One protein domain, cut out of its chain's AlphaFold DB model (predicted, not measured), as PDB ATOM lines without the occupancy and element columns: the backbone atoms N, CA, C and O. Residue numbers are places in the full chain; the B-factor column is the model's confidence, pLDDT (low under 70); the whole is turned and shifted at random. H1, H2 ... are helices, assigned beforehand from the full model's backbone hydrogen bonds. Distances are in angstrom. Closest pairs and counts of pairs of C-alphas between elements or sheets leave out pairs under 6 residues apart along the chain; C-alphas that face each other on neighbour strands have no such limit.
ATOM      1  N   GLU A  79     122.655  73.897  72.806       82.88
ATOM      2  CA  GLU A  79     122.549  75.298  73.225       82.88
ATOM      3  C   GLU A  79     121.405  75.513  74.233       82.88
ATOM      4  O   GLU A  79     121.531  76.323  75.162       82.88
ATOM      5  N   GLN A  80     120.304  74.763  74.100       82.69
ATOM      6  CA  GLN A  80     119.217  74.749  75.082       82.69
ATOM      7  C   GLN A  80     119.692  74.097  76.382       82.69
ATOM      8  O   GLN A  80     119.548  74.703  77.442       82.69
ATOM      9  N   LEU A  81     120.380  72.950  76.301       84.94
ATOM     10  CA  LEU A  81     120.974  72.292  77.473       84.94
ATOM     11  C   LEU A  81     121.971  73.201  78.204       84.94
ATOM     12  O   LEU A  81     121.980  73.255  79.434       84.94
ATOM     13  N   ALA A  82     122.788  73.958  77.468       85.88
ATOM     14  CA  ALA A  82     123.682  74.962  78.043       85.88
ATOM     15  C   ALA A  82     122.909  76.069  78.772       85.88
ATOM     16  O   ALA A  82     123.274  76.468  79.882       85.88
ATOM     17  N   THR A  83     121.823  76.552  78.171       85.69
ATOM     18  CA  THR A  83     120.971  77.594  78.757       85.69
ATOM     19  C   THR A  83     120.295  77.107  80.037       85.69
ATOM     20  O   THR A  83     120.317  77.812  81.051       85.69
ATOM     21  N   GLU A  84     119.754  75.891  80.030       84.19
ATOM     22  CA  GLU A  84     119.140  75.271  81.202       84.19
ATOM     23  C   GLU A  84     120.158  75.030  82.313       84.19
ATOM     24  O   GLU A  84     119.929  75.447  83.451       84.19
ATOM     25  N   PHE A  85     121.318  74.457  81.989       85.50
ATOM     26  CA  PHE A  85     122.404  74.247  82.944       85.50
ATOM     27  C   PHE A  85     122.802  75.547  83.653       85.50
ATOM     28  O   PHE A  85     122.894  75.592  84.883       85.50
ATOM     29  N   ILE A  86     122.982  76.631  82.890       86.62
ATOM     30  CA  ILE A  86     123.321  77.954  83.430       86.62
ATOM     31  C   ILE A  86     122.188  78.492  84.311       86.62
ATOM     32  O   ILE A  86     122.454  79.030  85.388       86.62
ATOM     33  N   ARG A  87     120.927  78.327  83.896       83.56
ATOM     34  CA  ARG A  87     119.757  78.772  84.668       83.56
ATOM     35  C   ARG A  87     119.638  78.036  86.004       83.56
ATOM     36  O   ARG A  87     119.327  78.666  87.014       83.56
ATOM     37  N   HIS A  88     119.888  76.727  86.009       77.44
ATOM     38  CA  HIS A  88     119.733  75.879  87.190       77.44
ATOM     39  C   HIS A  88     120.881  76.035  88.190       77.44
ATOM     40  O   HIS A  88     120.628  76.133  89.388       77.44
ATOM     41  N   LEU A  89     122.129  76.106  87.722       79.50
ATOM     42  CA  LEU A  89     123.295  76.201  88.609       79.50
ATOM     43  C   LEU A  89     123.684  77.635  88.968       79.50
ATOM     44  O   LEU A  89     124.468  77.822  89.896       79.50
ATOM     45  N   LYS A  90     123.166  78.632  88.234       77.31
ATOM     46  CA  LYS A  90     123.512  80.058  88.370       77.31
ATOM     47  C   LYS A  90     125.020  80.280  88.581       77.31
ATOM     48  O   LYS A  90     125.421  80.916  89.559       77.31
ATOM     49  N   PRO A  91     125.880  79.727  87.707       76.62
ATOM     50  CA  PRO A  91     127.314  79.802  87.908       76.62
ATOM     51  C   PRO A  91     127.815  81.237  87.673       76.62
ATOM     52  O   PRO A  91     127.094  82.102  87.170       76.62
ATOM     53  N   SER A  92     129.080  81.507  88.015       78.69
ATOM     54  CA  SER A  92     129.687  82.824  87.781       78.69
ATOM     55  C   SER A  92     129.573  83.257  86.307       78.69
ATOM     56  O   SER A  92     129.437  82.425  85.404       78.69
ATOM     57  N   LYS A  93     129.672  84.565  86.028       77.44
ATOM     58  CA  LYS A  93     129.616  85.085  84.646       77.44
ATOM     59  C   LYS A  93     130.655  84.421  83.733       77.44
ATOM     60  O   LYS A  93     130.319  84.028  82.621       77.44
ATOM     61  N   ALA A  94     131.878  84.225  84.229       75.19
ATOM     62  CA  ALA A  94     132.951  83.555  83.492       75.19
ATOM     63  C   ALA A  94     132.618  82.088  83.168       75.19
ATOM     64  O   ALA A  94     132.975  81.585  82.108       75.19
ATOM     65  N   PHE A  95     131.906  81.402  84.063       83.75
ATOM     66  CA  PHE A  95     131.495  80.012  83.857       83.75
ATOM     67  C   PHE A  95     130.309  79.908  82.901       83.75
ATOM     68  O   PHE A  95     130.276  79.028  82.050       83.75
ATOM     69  N   SER A  96     129.360  80.836  83.005       83.69
ATOM     70  CA  SER A  96     128.252  80.939  82.054       83.69
ATOM     71  C   SER A  96     128.767  81.191  80.637       83.69
ATOM     72  O   SER A  96     128.256  80.613  79.684       83.69
ATOM     73  N   PHE A  97     129.801  82.026  80.506       86.38
ATOM     74  CA  PHE A  97     130.443  82.315  79.229       86.38
ATOM     75  C   PHE A  97     131.108  81.070  78.630       86.38
ATOM     76  O   PHE A  97     130.741  80.665  77.532       86.38
ATOM     77  N   ILE A  98     132.002  80.401  79.371       90.31
ATOM     78  CA  ILE A  98     132.738  79.249  78.825       90.31
ATOM     79  C   ILE A  98     131.821  78.072  78.458       90.31
ATOM     80  O   ILE A  98     132.091  77.361  77.498       90.31
ATOM     81  N   VAL A  99     130.709  77.879  79.177       89.31
ATOM     82  CA  VAL A  99     129.712  76.845  78.846       89.31
ATOM     83  C   VAL A  99     129.001  77.155  77.524       89.31
ATOM     84  O   VAL A  99     128.774  76.242  76.733       89.31
ATOM     85  N   ARG A 100     128.685  78.428  77.249       88.88
ATOM     86  CA  ARG A 100     128.092  78.843  75.965       88.88
ATOM     87  C   ARG A 100     129.080  78.714  74.812       88.88
ATOM     88  O   ARG A 100     128.696  78.223  73.753       88.88
ATOM     89  N   GLU A 101     130.330  79.111  75.030       88.50
ATOM     90  CA  GLU A 101     131.397  78.946  74.036       88.50
ATOM     91  C   GLU A 101     131.615  77.473  73.701       88.50
ATOM     92  O   GLU A 101     131.671  77.102  72.530       88.50
ATOM     93  N   PHE A 102     131.634  76.612  74.719       90.75
ATOM     94  CA  PHE A 102     131.761  75.175  74.523       90.75
ATOM     95  C   PHE A 102     130.570  74.579  73.761       90.75
ATOM     96  O   PHE A 102     130.776  73.837  72.806       90.75
ATOM     97  N   ALA A 103     129.331  74.937  74.114       89.25
ATOM     98  CA  ALA A 103     128.140  74.478  73.393       89.25
ATOM     99  C   ALA A 103     128.133  74.938  71.923       89.25
ATOM    100  O   ALA A 103     127.829  74.152  71.024       89.25
ATOM    101  N   SER A 104     128.548  76.181  71.673       86.81
ATOM    102  CA  SER A 104     128.687  76.727  70.317       86.81
ATOM    103  C   SER A 104     129.800  76.021  69.540       86.81
ATOM    104  O   SER A 104     129.671  75.762  68.345       86.81
ATOM    105  N   TRP A 105     130.906  75.680  70.201       87.62
ATOM    106  CA  TRP A 105     132.002  74.923  69.601       87.62
ATOM    107  C   TRP A 105     131.594  73.482  69.267       87.62
ATOM    108  O   TRP A 105     131.879  73.029  68.162       87.62
ATOM    109  N   ILE A 106     130.856  72.795  70.144       86.75
ATOM    110  CA  ILE A 106     130.284  71.461  69.878       86.75
ATOM    111  C   ILE A 106     129.404  71.484  68.627       86.75
ATOM    112  O   ILE A 106     129.581  70.651  67.740       86.75
ATOM    113  N   LYS A 107     128.502  72.470  68.533       84.69
ATOM    114  CA  LYS A 107     127.614  72.648  67.379       84.69
ATOM    115  C   LYS A 107     128.395  72.909  66.089       84.69
ATOM    116  O   LYS A 107     128.148  72.253  65.086       84.69
ATOM    117  N   ARG A 108     129.383  73.816  66.122       83.44
ATOM    118  CA  ARG A 108     130.245  74.119  64.960       83.44
ATOM    119  C   ARG A 108     131.049  72.911  64.474       83.44
ATOM    120  O   ARG A 108     131.282  72.794  63.279       83.44
ATOM    121  N   ASN A 109     131.456  72.025  65.381       80.12
ATOM    122  CA  ASN A 109     132.209  70.812  65.052       80.12
ATOM    123  C   ASN A 109     131.311  69.582  64.821       80.12
ATOM    124  O   ASN A 109     131.829  68.479  64.666       80.12
ATOM    125  N   ASN A 110     129.983  69.759  64.807       80.44
ATOM    126  CA  ASN A 110     128.988  68.699  64.629       80.44
ATOM    127  C   ASN A 110     129.208  67.482  65.553       80.44
ATOM    128  O   ASN A 110     129.123  66.324  65.139       80.44
ATOM    129  N   ILE A 111     129.561  67.752  66.812       82.38
ATOM    130  CA  ILE A 111     129.863  66.712  67.797       82.38
ATOM    131  C   ILE A 111     128.560  66.225  68.429       82.38
ATOM    132  O   ILE A 111     127.843  66.992  69.072       82.38
ATOM    133  N   ASP A 112     128.309  64.924  68.307       78.62
ATOM    134  CA  ASP A 112     127.176  64.237  68.925       78.62
ATOM    135  C   ASP A 112     127.230  64.349  70.467       78.62
ATOM    136  O   ASP A 112     128.173  63.834  71.093       78.62
ATOM    137  N   PRO A 113     126.224  64.981  71.109       73.88
ATOM    138  CA  PRO A 113     126.186  65.143  72.556       73.88
ATOM    139  C   PRO A 113     126.214  63.835  73.351       73.88
ATOM    140  O   PRO A 113     126.750  63.808  74.464       73.88
ATOM    141  N   SER A 114     125.688  62.751  72.780       72.31
ATOM    142  CA  SER A 114     125.631  61.436  73.428       72.31
ATOM    143  C   SER A 114     127.003  60.748  73.494       72.31
ATOM    144  O   SER A 114     127.265  59.947  74.394       72.31
ATOM    145  N   LYS A 115     127.926  61.116  72.597       74.19
ATOM    146  CA  LYS A 115     129.278  60.539  72.488       74.19
ATOM    147  C   LYS A 115     130.358  61.411  73.126       74.19
ATOM    148  O   LYS A 115     131.550  61.160  72.932       74.19
ATOM    149  N   MET A 116     129.977  62.425  73.910       79.81
ATOM    150  CA  MET A 116     130.950  63.329  74.523       79.81
ATOM    151  C   MET A 116     131.888  62.613  75.500       79.81
ATOM    152  O   MET A 116     131.469  62.054  76.523       79.81
ATOM    153  N   SER A 117     133.185  62.708  75.218       84.44
ATOM    154  CA  SER A 117     134.275  62.224  76.061       84.44
ATOM    155  C   SER A 117     135.112  63.383  76.600       84.44
ATOM    156  O   SER A 117     134.984  64.530  76.179       84.44
ATOM    157  N   GLU A 118     135.972  63.087  77.567       85.75
ATOM    158  CA  GLU A 118     136.806  64.102  78.202       85.75
ATOM    159  C   GLU A 118     137.813  64.749  77.239       85.75
ATOM    160  O   GLU A 118     138.102  65.939  77.361       85.75
ATOM    161  N   ASN A 119     138.239  64.005  76.219       87.62
ATOM    162  CA  ASN A 119     139.121  64.488  75.159       87.62
ATOM    163  C   ASN A 119     138.496  65.661  74.383       87.62
ATOM    164  O   ASN A 119     139.212  66.508  73.862       87.62
ATOM    165  N   ILE A 120     137.162  65.749  74.336       88.44
ATOM    166  CA  ILE A 120     136.442  66.844  73.668       88.44
ATOM    167  C   ILE A 120     136.573  68.151  74.458       88.44
ATOM    168  O   ILE A 120     136.709  69.221  73.869       88.44
ATOM    169  N   ILE A 121     136.582  68.075  75.794       91.06
ATOM    170  CA  ILE A 121     136.846  69.242  76.646       91.06
ATOM    171  C   ILE A 121     138.284  69.722  76.436       91.06
ATOM    172  O   ILE A 121     138.515  70.925  76.367       91.06
ATOM    173  N   GLU A 122     139.241  68.797  76.360       92.06
ATOM    174  CA  GLU A 122     140.651  69.134  76.137       92.06
ATOM    175  C   GLU A 122     140.845  69.797  74.773       92.06
ATOM    176  O   GLU A 122     141.358  70.910  74.724       92.06
ATOM    177  N   ALA A 123     140.308  69.199  73.706       90.00
ATOM    178  CA  ALA A 123     140.354  69.762  72.359       90.00
ATOM    179  C   ALA A 123     139.745  71.173  72.286       90.00
ATOM    180  O   ALA A 123     140.323  72.067  71.670       90.00
ATOM    181  N   PHE A 124     138.609  71.401  72.955       93.31
ATOM    182  CA  PHE A 124     138.023  72.737  73.045       93.31
ATOM    183  C   PHE A 124     138.932  73.724  73.779       93.31
ATOM    184  O   PHE A 124     139.126  74.840  73.305       93.31
ATOM    185  N   LEU A 125     139.456  73.355  74.951       91.69
ATOM    186  CA  LEU A 125     140.255  74.273  75.763       91.69
ATOM    187  C   LEU A 125     141.611  74.582  75.133       91.69
ATOM    188  O   LEU A 125     142.122  75.683  75.340       91.69
ATOM    189  N   ASP A 126     142.175  73.636  74.388       89.81
ATOM    190  CA  ASP A 126     143.413  73.835  73.646       89.81
ATOM    191  C   ASP A 126     143.178  74.822  72.496       89.81
ATOM    192  O   ASP A 126     143.860  75.844  72.448       89.81
ATOM    193  N   ALA A 127     142.128  74.626  71.688       87.12
ATOM    194  CA  ALA A 127     141.728  75.587  70.653       87.12
ATOM    195  C   ALA A 127     141.384  76.970  71.243       87.12
ATOM    196  O   ALA A 127     141.820  78.006  70.753       87.12
ATOM    197  N   TYR A 128     140.653  77.006  72.359       87.50
ATOM    198  CA  TYR A 128     140.294  78.254  73.032       87.50
ATOM    199  C   TYR A 128     141.531  79.015  73.532       87.50
ATOM    200  O   TYR A 128     141.529  80.245  73.562       87.50
ATOM    201  N   ARG A 129     142.592  78.301  73.926       86.00
ATOM    202  CA  ARG A 129     143.844  78.887  74.417       86.00
ATOM    203  C   ARG A 129     144.718  79.470  73.305       86.00
ATOM    204  O   ARG A 129     145.510  80.362  73.599       86.00
ATOM    205  N   GLU A 130     144.590  78.994  72.069       79.62
ATOM    206  CA  GLU A 130     145.287  79.588  70.918       79.62
ATOM    207  C   GLU A 130     144.818  81.028  70.683       79.62
ATOM    208  O   GLU A 130     145.639  81.932  70.523       79.62
ATOM    209  N   ASP A 131     143.510  81.256  70.791       77.88
ATOM    210  CA  ASP A 131     142.899  82.574  70.592       77.88
ATOM    211  C   ASP A 131     142.872  83.432  71.869       77.88
ATOM    212  O   ASP A 131     142.727  84.656  71.814       77.88
ATOM    213  N   HIS A 132     142.996  82.808  73.045       76.00
ATOM    214  CA  HIS A 132     142.847  83.480  74.334       76.00
ATOM    215  C   HIS A 132     144.004  83.142  75.268       76.00
ATOM    216  O   HIS A 132     144.210  81.993  75.657       76.00
ATOM    217  N   ASN A 133     144.705  84.169  75.748       81.38
ATOM    218  CA  ASN A 133     145.823  84.005  76.677       81.38
ATOM    219  C   ASN A 133     145.350  83.677  78.111       81.38
ATOM    220  O   ASN A 133     145.442  84.493  79.033       81.38
ATOM    221  N   ILE A 134     144.786  82.482  78.303       84.75
ATOM    222  CA  ILE A 134     144.277  82.012  79.592       84.75
ATOM    223  C   ILE A 134     145.388  81.409  80.460       84.75
ATOM    224  O   ILE A 134     146.246  80.651  80.008       84.75
ATOM    225  N   SER A 135     145.339  81.702  81.762       87.00
ATOM    226  CA  SER A 135     146.272  81.122  82.733       87.00
ATOM    227  C   SER A 135     146.037  79.617  82.929       87.00
ATOM    228  O   SER A 135     144.913  79.124  82.800       87.00
ATOM    229  N   LYS A 136     147.070  78.886  83.372       87.94
ATOM    230  CA  LYS A 136     146.963  77.459  83.735       87.94
ATOM    231  C   LYS A 136     145.890  77.207  84.806       87.94
ATOM    232  O   LYS A 136     145.166  76.219  84.744       87.94
ATOM    233  N   LYS A 137     145.733  78.128  85.764       88.56
ATOM    234  CA  LYS A 137     144.679  78.057  86.790       88.56
ATOM    235  C   LYS A 137     143.283  78.202  86.172       88.56
ATOM    236  O   LYS A 137     142.376  77.444  86.519       88.56
ATOM    237  N   THR A 138     143.116  79.143  85.244       85.94
ATOM    238  CA  THR A 138     141.853  79.361  84.522       85.94
ATOM    239  C   THR A 138     141.491  78.137  83.685       85.94
ATOM    240  O   THR A 138     140.354  77.681  83.760       85.94
ATOM    241  N   TYR A 139     142.467  77.542  82.996       90.00
ATOM    242  CA  TYR A 139     142.293  76.312  82.221       90.00
ATOM    243  C   TYR A 139     141.691  75.174  83.059       90.00
ATOM    244  O   TYR A 139     140.641  74.640  82.713       90.00
ATOM    245  N   TYR A 140     142.288  74.841  84.211       90.88
ATOM    246  CA  TYR A 140     141.754  73.774  85.073       90.88
ATOM    247  C   TYR A 140     140.391  74.115  85.678       90.88
ATOM    248  O   TYR A 140     139.555  73.227  85.874       90.88
ATOM    249  N   THR A 141     140.148  75.398  85.948       88.44
ATOM    250  CA  THR A 141     138.842  75.870  86.418       88.44
ATOM    251  C   THR A 141     137.777  75.627  85.348       88.44
ATOM    252  O   THR A 141     136.754  75.005  85.629       88.44
ATOM    253  N   TYR A 142     138.041  76.037  84.106       90.94
ATOM    254  CA  TYR A 142     137.147  75.804  82.973       90.94
ATOM    255  C   TYR A 142     136.953  74.314  82.704       90.94
ATOM    256  O   TYR A 142     135.809  73.874  82.616       90.94
ATOM    257  N   LYS A 143     138.026  73.515  82.702       92.25
ATOM    258  CA  LYS A 143     137.948  72.053  82.556       92.25
ATOM    259  C   LYS A 143     136.998  71.429  83.577       92.25
ATOM    260  O   LYS A 143     136.155  70.608  83.226       92.25
ATOM    261  N   THR A 144     137.088  71.848  84.838       91.12
ATOM    262  CA  THR A 144     136.209  71.350  85.907       91.12
ATOM    263  C   THR A 144     134.749  71.745  85.678       91.12
ATOM    264  O   THR A 144     133.859  70.904  85.808       91.12
ATOM    265  N   THR A 145     134.490  72.992  85.283       89.69
ATOM    266  CA  THR A 145     133.135  73.467  84.961       89.69
ATOM    267  C   THR A 145     132.538  72.716  83.769       89.69
ATOM    268  O   THR A 145     131.391  72.272  83.837       89.69
ATOM    269  N   LEU A 146     133.311  72.512  82.701       92.06
ATOM    270  CA  LEU A 146     132.861  71.800  81.504       92.06
ATOM    271  C   LEU A 146     132.607  70.315  81.777       92.06
ATOM    272  O   LEU A 146     131.629  69.766  81.278       92.06
ATOM    273  N   ARG A 147     133.396  69.677  82.653       92.12
ATOM    274  CA  ARG A 147     133.097  68.318  83.142       92.12
ATOM    275  C   ARG A 147     131.738  68.262  83.847       92.12
ATOM    276  O   ARG A 147     130.984  67.314  83.638       92.12
ATOM    277  N   SER A 148     131.410  69.258  84.670       89.25
ATOM    278  CA  SER A 148     130.097  69.338  85.329       89.25
ATOM    279  C   SER A 148     128.961  69.517  84.322       89.25
ATOM    280  O   SER A 148     127.924  68.871  84.462       89.25
ATOM    281  N   PHE A 149     129.173  70.326  83.284       90.12
ATOM    282  CA  PHE A 149     128.216  70.488  82.192       90.12
ATOM    283  C   PHE A 149     128.022  69.193  81.388       90.12
ATOM    284  O   PHE A 149     126.891  68.761  81.188       90.12
ATOM    285  N   MET A 150     129.101  68.491  81.039       89.00
ATOM    286  CA  MET A 150     129.021  67.174  80.397       89.00
ATOM    287  C   MET A 150     128.255  66.146  81.234       89.00
ATOM    288  O   MET A 150     127.446  65.390  80.702       89.00
ATOM    289  N   ARG A 151     128.482  66.107  82.553       88.50
ATOM    290  CA  ARG A 151     127.715  65.222  83.446       88.50
ATOM    291  C   ARG A 151     126.232  65.570  83.465       88.50
ATOM    292  O   ARG A 151     125.422  64.670  83.639       88.50
ATOM    293  N   TYR A 152     125.887  66.849  83.337       87.81
ATOM    294  CA  TYR A 152     124.496  67.272  83.232       87.81
ATOM    295  C   TYR A 152     123.870  66.794  81.922       87.81
ATOM    296  O   TYR A 152     122.801  66.200  81.972       87.81
ATOM    297  N   ILE A 153     124.561  66.954  80.788       85.12
ATOM    298  CA  ILE A 153     124.095  66.459  79.482       85.12
ATOM    299  C   ILE A 153     123.827  64.951  79.542       85.12
ATOM    300  O   ILE A 153     122.739  64.518  79.194       85.12
ATOM    301  N   ARG A 154     124.761  64.159  80.085       83.94
ATOM    302  CA  ARG A 154     124.611  62.697  80.240       83.94
ATOM    303  C   ARG A 154     123.459  62.244  81.142       83.94
ATOM    304  O   ARG A 154     123.229  61.051  81.237       83.94
ATOM    305  N   LYS A 155     122.812  63.142  81.889       82.62
ATOM    306  CA  LYS A 155     121.606  62.810  82.669       82.62
ATOM    307  C   LYS A 155     120.315  63.044  81.890       82.62
ATOM    308  O   LYS A 155     119.264  62.630  82.360       82.62
TER     309      LYS A 155
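AT A GLANCE: This is residues 79 to 155 of the 157 residues of the protein "Core-binding (CB) domain-containing protein" of Thermoprotei archaeon (UniProt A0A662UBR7). The longest helix, H4, crosses over a hairpin of two helices, H1 and H2, and folds back on H3 as the second arm of another hairpin, making two helical hairpins packed crosswise. H4 is the hub, packing on H1, H2 and H3, while H3 lies on the H2 side, away from H1. The printed part has 77 residues with four named helices in the order H1, H2, H3, H4 and no named strand; its class is all helix. It is compact and rounded, with a radius of gyration of the C-alphas of 11.6 A and spans of 31 by 26 by 18 A.

IN THESE COORDINATES: H4, residues 136 to 153, is 25.7 A long and ends at C-alpha 153 (124.095, 66.459, 79.482). H3, residues 118 to 131, measures 20.9 A. H2, residues 93 to 108, measures 22.5 A. H1, residues 79 to 89, measures 15.4 A and begins at C-alpha 79 (122.549, 75.298, 73.225).

HOW THE PARTS SIT: H4 touches H3 with residues 139 to 147 alone, closest at the C-alphas of Ile 121 and Lys 143, 6.6 A; this hairpin has a steep tilt of 44 degrees, opposite ways. Residues 142 to 149 of H4 touch residues 95 to 102 of H2, closest at the C-alphas of Val 99 and Leu 146, 6.5 A, at a steep tilt of 64 degrees, the same way. Residues 149 to 153 of H4 touch H1, closest at the C-alphas of Leu 81 and Ile 153, 6.9 A, about perpendicular at 76 degrees. H1 and H2 touch as a hairpin, closest at the C-alphas of Glu 79 and Ala 103, 5.7 A, at a shallow tilt of 21 degrees, opposite ways. H2 and H3 are close but not clearly touching, and H1 and H3 are apart. The helix packing is mostly crossed, with 1 of 4 touching pairs at a shallow tilt. Every O i to N i+4 pair is within hydrogen-bond range in H1, H2 and H4, and 9 of 10 are in H3.

THE WHOLE: The two C-alphas farthest apart are those of Asn 133 and Lys 155, 32.7 A. The printed part has no cut. The links H1 to H2 and H3 to H4 are tight, and H2 to H3 is short. The mean pLDDT of the printed part is 85.2, and no printed residue is under 70.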